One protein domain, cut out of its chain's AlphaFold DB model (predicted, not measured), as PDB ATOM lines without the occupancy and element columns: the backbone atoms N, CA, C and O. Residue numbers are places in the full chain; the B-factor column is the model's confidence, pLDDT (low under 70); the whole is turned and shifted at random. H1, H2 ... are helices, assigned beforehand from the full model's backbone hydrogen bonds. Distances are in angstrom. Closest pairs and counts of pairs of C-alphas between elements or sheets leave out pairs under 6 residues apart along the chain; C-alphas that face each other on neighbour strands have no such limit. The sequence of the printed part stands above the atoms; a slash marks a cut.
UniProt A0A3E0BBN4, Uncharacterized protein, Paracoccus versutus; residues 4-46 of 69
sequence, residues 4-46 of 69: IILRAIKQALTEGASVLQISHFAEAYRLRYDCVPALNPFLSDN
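This is residues 4 to 46 of the 69 residues of an uncharacterized protein of Paracoccus versutus (UniProt A0A3E0BBN4). Two short helices, H1 and then H2, pack together at a steep angle, and the unnamed stretch after H2, residues 34 to 46, folds back along one side of H2. The printed part has 43 residues with two named helices and no named strand, and its class is all helix. It is compact, with a radius of gyration of the C-alphas of 10.1 A, and elongated, spanning 29 by 18 by 14 A.

H1, residues 4 to 14, begins at C-alpha 4 (-28.065, -50.292, 46.925) and is 15.3 A long from first to last C-alpha. H2, residues 22 to 33, is 16.6 A long and ends at C-alpha 33 (-28.760, -46.639, 56.619).

H1 and H2 touch, H2 with residues 24 to 29 alone. Their closest C-alphas, of Ala 8 and His 24, are 4.8 A apart. They run opposite ways at a steep tilt of 64 degrees. In H1 and H2 every O i to N i+4 pair is within hydrogen-bond range.

The two C-alphas farthest apart, of Gly 16 and Asn 46, are 30.6 A apart. The printed part has no cut. The link from H1 to H2 is short, with 7 residues. Mean pLDDT of the printed part is 92.2; residue 46 is under 70.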
ATOM      1  N   ILE A   4     -29.486 -50.523  46.623       92.75
ATOM      2  CA  ILE A   4     -28.065 -50.292  46.925       92.75
ATOM      3  C   ILE A   4     -27.205 -50.309  45.658       92.75
ATOM      4  O   ILE A   4     -26.328 -49.465  45.513       92.75
ATOM      5  N   ILE A   5     -27.508 -51.193  44.701       93.75
ATOM      6  CA  ILE A   5     -26.743 -51.311  43.449       93.75
ATOM      7  C   ILE A   5     -26.821 -50.007  42.652       93.75
ATOM      8  O   ILE A   5     -25.805 -49.481  42.211       93.75
ATOM      9  N   LEU A   6     -28.024 -49.441  42.511       94.94
ATOM     10  CA  LEU A   6     -28.214 -48.185  41.779       94.94
ATOM     11  C   LEU A   6     -27.490 -47.008  42.445       94.94
ATOM     12  O   LEU A   6     -26.997 -46.124  41.750       94.94
ATOM     13  N   ARG A   7     -27.420 -46.987  43.780       95.31
ATOM     14  CA  ARG A   7     -26.698 -45.949  44.529       95.31
ATOM     15  C   ARG A   7     -25.187 -46.088  44.367       95.31
ATOM     16  O   ARG A   7     -24.540 -45.087  44.094       95.31
ATOM     17  N   ALA A   8     -24.657 -47.308  44.442       96.00
ATOM     18  CA  ALA A   8     -23.238 -47.573  44.215       96.00
ATOM     19  C   ALA A   8     -22.808 -47.191  42.788       96.00
ATOM     20  O   ALA A   8     -21.780 -46.549  42.608       96.00
ATOM     21  N   ILE A   9     -23.626 -47.510  41.776       95.94
ATOM     22  CA  ILE A   9     -23.361 -47.106  40.385       95.94
ATOM     23  C   ILE A   9     -23.361 -45.580  40.252       95.94
ATOM     24  O   ILE A   9     -22.453 -45.023  39.645       95.94
ATOM     25  N   LYS A  10     -24.353 -44.889  40.830       95.19
ATOM     26  CA  LYS A  10     -24.392 -43.417  40.821       95.19
ATOM     27  C   LYS A  10     -23.156 -42.808  41.478       95.19
ATOM     28  O   LYS A  10     -22.620 -41.846  40.940       95.19
ATOM     29  N   GLN A  11     -22.707 -43.372  42.596       94.81
ATOM     30  CA  GLN A  11     -21.495 -42.930  43.278       94.81
ATOM     31  C   GLN A  11     -20.266 -43.089  42.372       94.81
ATOM     32  O   GLN A  11     -19.578 -42.110  42.111       94.81
ATOM     33  N   ALA A  12     -20.065 -44.278  41.797       96.75
ATOM     34  CA  ALA A  12     -18.954 -44.550  40.886       96.75
ATOM     35  C   ALA A  12     -18.941 -43.604  39.674       96.75
ATOM     36  O   ALA A  12     -17.901 -43.063  39.312       96.75
ATOM     37  N   LEU A  13     -20.112 -43.353  39.074       96.81
ATOM     38  CA  LEU A  13     -20.248 -42.409  37.963       96.81
ATOM     39  C   LEU A  13     -19.928 -40.969  38.382       96.81
ATOM     40  O   LEU A  13     -19.319 -40.236  37.612       96.81
ATOM     41  N   THR A  14     -20.321 -40.572  39.595       95.50
ATOM     42  CA  THR A  14     -20.038 -39.235  40.146       95.50
ATOM     43  C   THR A  14     -18.539 -39.037  40.376       95.50
ATOM     44  O   THR A  14     -18.021 -37.948  40.160       95.50
ATOM     45  N   GLU A  15     -17.834 -40.099  40.757       95.62
ATOM     46  CA  GLU A  15     -16.381 -40.107  40.961       95.62
ATOM     47  C   GLU A  15     -15.584 -40.277  39.653       95.62
ATOM     48  O   GLU A  15     -14.356 -40.255  39.670       95.62
ATOM     49  N   GLY A  16     -16.256 -40.448  38.506       96.88
ATOM     50  CA  GLY A  16     -15.598 -40.703  37.221       96.88
ATOM     51  C   GLY A  16     -14.944 -42.087  37.128       96.88
ATOM     52  O   GLY A  16     -14.089 -42.314  36.270       96.88
ATOM     53  N   ALA A  17     -15.326 -43.022  38.000       96.69
ATOM     54  CA  ALA A  17     -14.778 -44.367  38.018       96.69
ATOM     55  C   ALA A  17     -15.283 -45.184  36.819       96.69
ATOM     56  O   ALA A  17     -16.480 -45.257  36.538       96.69
ATOM     57  N   SER A  18     -14.363 -45.870  36.140       94.56
ATOM     58  CA  SER A  18     -14.675 -46.790  35.037       94.56
ATOM     59  C   SER A  18     -15.027 -48.205  35.506       94.56
ATOM     60  O   SER A  18     -15.534 -49.010  34.723       94.56
ATOM     61  N   VAL A  19     -14.771 -48.521  36.780       95.75
ATOM     62  CA  VAL A  19     -14.990 -49.843  37.379       95.75
ATOM     63  C   VAL A  19     -15.689 -49.694  38.724       95.75
ATOM     64  O   VAL A  19     -15.308 -48.876  39.559       95.75
ATOM     65  N   LEU A  20     -16.699 -50.531  38.961       95.38
ATOM     66  CA  LEU A  20     -17.440 -50.549  40.215       95.38
ATOM     67  C   LEU A  20     -16.660 -51.317  41.296       95.38
ATOM     68  O   LEU A  20     -16.499 -52.530  41.208       95.38
ATOM     69  N   GLN A  21     -16.201 -50.604  42.322       95.62
ATOM     70  CA  GLN A  21     -15.493 -51.140  43.487       95.62
ATOM     71  C   GLN A  21     -16.419 -51.378  44.689       95.62
ATOM     72  O   GLN A  21     -17.486 -50.768  44.796       95.62
ATOM     73  N   ILE A  22     -15.978 -52.224  45.630       94.38
ATOM     74  CA  ILE A  22     -16.679 -52.501  46.900       94.38
ATOM     75  C   ILE A  22     -16.882 -51.215  47.720       94.38
ATOM     76  O   ILE A  22     -17.936 -51.038  48.329       94.38
ATOM     77  N   SER A  23     -15.930 -50.280  47.674       94.75
ATOM     78  CA  SER A  23     -16.018 -48.980  48.353       94.75
ATOM     79  C   SER A  23     -17.269 -48.182  47.967       94.75
ATOM     80  O   SER A  23     -17.908 -47.597  48.838       94.75
ATOM     81  N   HIS A  24     -17.698 -48.220  46.700       96.75
ATOM     82  CA  HIS A  24     -18.919 -47.532  46.270       96.75
ATOM     83  C   HIS A  24     -20.178 -48.149  46.899       96.75
ATOM     84  O   HIS A  24     -21.147 -47.443  47.185       96.75
ATOM     85  N   PHE A  25     -20.182 -49.467  47.130       95.56
ATOM     86  CA  PHE A  25     -21.270 -50.143  47.842       95.56
ATOM     87  C   PHE A  25     -21.249 -49.825  49.331       95.56
ATOM     88  O   PHE A  25     -22.306 -49.558  49.903       95.56
ATOM     89  N   ALA A  26     -20.060 -49.812  49.938       94.75
ATOM     90  CA  ALA A  26     -19.886 -49.422  51.327       94.75
ATOM     91  C   ALA A  26     -20.445 -48.014  51.572       94.75
ATOM     92  O   ALA A  26     -21.272 -47.829  52.467       94.75
ATOM     93  N   GLU A  27     -20.081 -47.051  50.729       94.44
ATOM     94  CA  GLU A  27     -20.553 -45.673  50.842       94.44
ATOM     95  C   GLU A  27     -22.063 -45.560  50.588       94.44
ATOM     96  O   GLU A  27     -22.796 -44.958  51.375       94.44
ATOM     97  N   ALA A  28     -22.575 -46.232  49.552       94.69
ATOM     98  CA  ALA A  28     -24.008 -46.271  49.274       94.69
ATOM     99  C   ALA A  28     -24.827 -46.856  50.438       94.69
ATOM    100  O   ALA A  28     -25.951 -46.408  50.690       94.69
ATOM    101  N   TYR A  29     -24.284 -47.855  51.137       94.12
ATOM    102  CA  TYR A  29     -24.910 -48.463  52.306       94.12
ATOM    103  C   TYR A  29     -24.878 -47.520  53.510       94.12
ATOM    104  O   TYR A  29     -25.921 -47.304  54.132       94.12
ATOM    105  N   ARG A  30     -23.723 -46.896  53.779       93.88
ATOM    106  CA  ARG A  30     -23.553 -45.881  54.827       93.88
ATOM    107  C   ARG A  30     -24.569 -44.756  54.670       93.88
ATOM    108  O   ARG A  30     -25.324 -44.498  55.595       93.88
ATOM    109  N   LEU A  31     -24.663 -44.160  53.482       91.75
ATOM    110  CA  LEU A  31     -25.578 -43.047  53.209       91.75
ATOM    111  C   LEU A  31     -27.060 -43.437  53.286       91.75
ATOM    112  O   LEU A  31     -27.916 -42.582  53.507       91.75
ATOM    113  N   ARG A  32     -27.403 -44.709  53.047       91.81
ATOM    114  CA  ARG A  32     -28.799 -45.168  53.082       91.81
ATOM    115  C   ARG A  32     -29.275 -45.500  54.493       91.81
ATOM    116  O   ARG A  32     -30.451 -45.276  54.773       91.81
ATOM    117  N   TYR A  33     -28.405 -46.078  55.313       92.06
ATOM    118  CA  TYR A  33     -28.760 -46.639  56.619       92.06
ATOM    119  C   TYR A  33     -28.077 -45.938  57.797       92.06
ATOM    120  O   TYR A  33     -28.204 -46.415  58.917       92.06
ATOM    121  N   ASP A  34     -27.352 -44.845  57.543       91.75
ATOM    122  CA  ASP A  34     -26.541 -44.114  58.527       91.75
ATOM    123  C   ASP A  34     -25.616 -45.043  59.335       91.75
ATOM    124  O   ASP A  34     -25.529 -45.028  60.560       91.75
ATOM    125  N   CYS A  35     -24.977 -45.963  58.611       89.94
ATOM    126  CA  CYS A  35     -24.235 -47.070  59.200       89.94
ATOM    127  C   CYS A  35     -22.783 -46.673  59.495       89.94
ATOM    128  O   CYS A  35     -22.068 -46.208  58.609       89.94
ATOM    129  N   VAL A  36     -22.307 -46.927  60.715       90.19
ATOM    130  CA  VAL A  36     -20.888 -46.737  61.052       90.19
ATOM    131  C   VAL A  36     -19.998 -47.750  60.315       90.19
ATOM    132  O   VAL A  36     -20.416 -48.894  60.119       90.19
ATOM    133  N   PRO A  37     -18.750 -47.395  59.946       87.12
ATOM    134  CA  PRO A  37     -17.876 -48.272  59.160       87.12
ATOM    135  C   PRO A  37     -17.696 -49.683  59.738       87.12
ATOM    136  O   PRO A  37     -17.744 -50.654  58.991       87.12
ATOM    137  N   ALA A  38     -17.579 -49.812  61.066       86.44
ATOM    138  CA  ALA A  38     -17.393 -51.098  61.750       86.44
ATOM    139  C   ALA A  38     -18.560 -52.091  61.563       86.44
ATOM    140  O   ALA A  38     -18.365 -53.301  61.669       86.44
ATOM    141  N   LEU A  39     -19.766 -51.586  61.277       85.81
ATOM    142  CA  LEU A  39     -20.978 -52.384  61.059       85.81
ATOM    143  C   LEU A  39     -21.378 -52.463  59.582       85.81
ATOM    144  O   LEU A  39     -22.386 -53.084  59.245       85.81
ATOM    145  N   ASN A  40     -20.610 -51.837  58.692       90.94
ATOM    146  CA  ASN A  40     -20.911 -51.843  57.275       90.94
ATOM    147  C   ASN A  40     -20.587 -53.228  56.692       90.94
ATOM    148  O   ASN A  40     -19.427 -53.635  56.734       90.94
ATOM    149  N   PRO A  41     -21.554 -53.950  56.100       88.88
ATOM    150  CA  PRO A  41     -21.330 -55.312  55.612       88.88
ATOM    151  C   PRO A  41     -20.322 -55.399  54.457       88.88
ATOM    152  O   PRO A  41     -19.850 -56.487  54.149       88.88
ATOM    153  N   PHE A  42     -19.997 -54.277  53.811       90.50
ATOM    154  CA  PHE A  42     -18.997 -54.208  52.744       90.50
ATOM    155  C   PHE A  42     -17.584 -53.880  53.250       90.50
ATOM    156  O   PHE A  42     -16.650 -53.920  52.454       90.50
ATOM    157  N   LEU A  43     -17.427 -53.528  54.534       88.81
ATOM    158  CA  LEU A  43     -16.140 -53.171  55.153       88.81
ATOM    159  C   LEU A  43     -15.783 -54.042  56.361       88.81
ATOM    160  O   LEU A  43     -14.611 -54.211  56.661       88.81
ATOM    161  N   SER A  44     -16.784 -54.517  57.100       82.44
ATOM    162  CA  SER A  44     -16.598 -55.224  58.362       82.44
ATOM    163  C   SER A  44     -16.007 -56.606  58.119       82.44
ATOM    164  O   SER A  44     -16.616 -57.385  57.405       82.44
ATOM    165  N   ASP A  45     -14.907 -56.967  58.776       76.94
ATOM    166  CA  ASP A  45     -14.356 -58.333  58.719       76.94
ATOM    167  C   ASP A  45     -15.210 -59.353  59.502       76.94
ATOM    168  O   ASP A  45     -15.054 -60.571  59.369       76.94
ATOM    169  N   ASN A  46     -16.164 -58.869  60.308       68.44
ATOM    170  CA  ASN A  46     -16.973 -59.696  61.204       68.44
ATOM    171  C   ASN A  46     -17.936 -60.646  60.477       68.44
ATOM    172  O   ASN A  46     -18.476 -61.547  61.120       68.44
TER     173      ASN A  46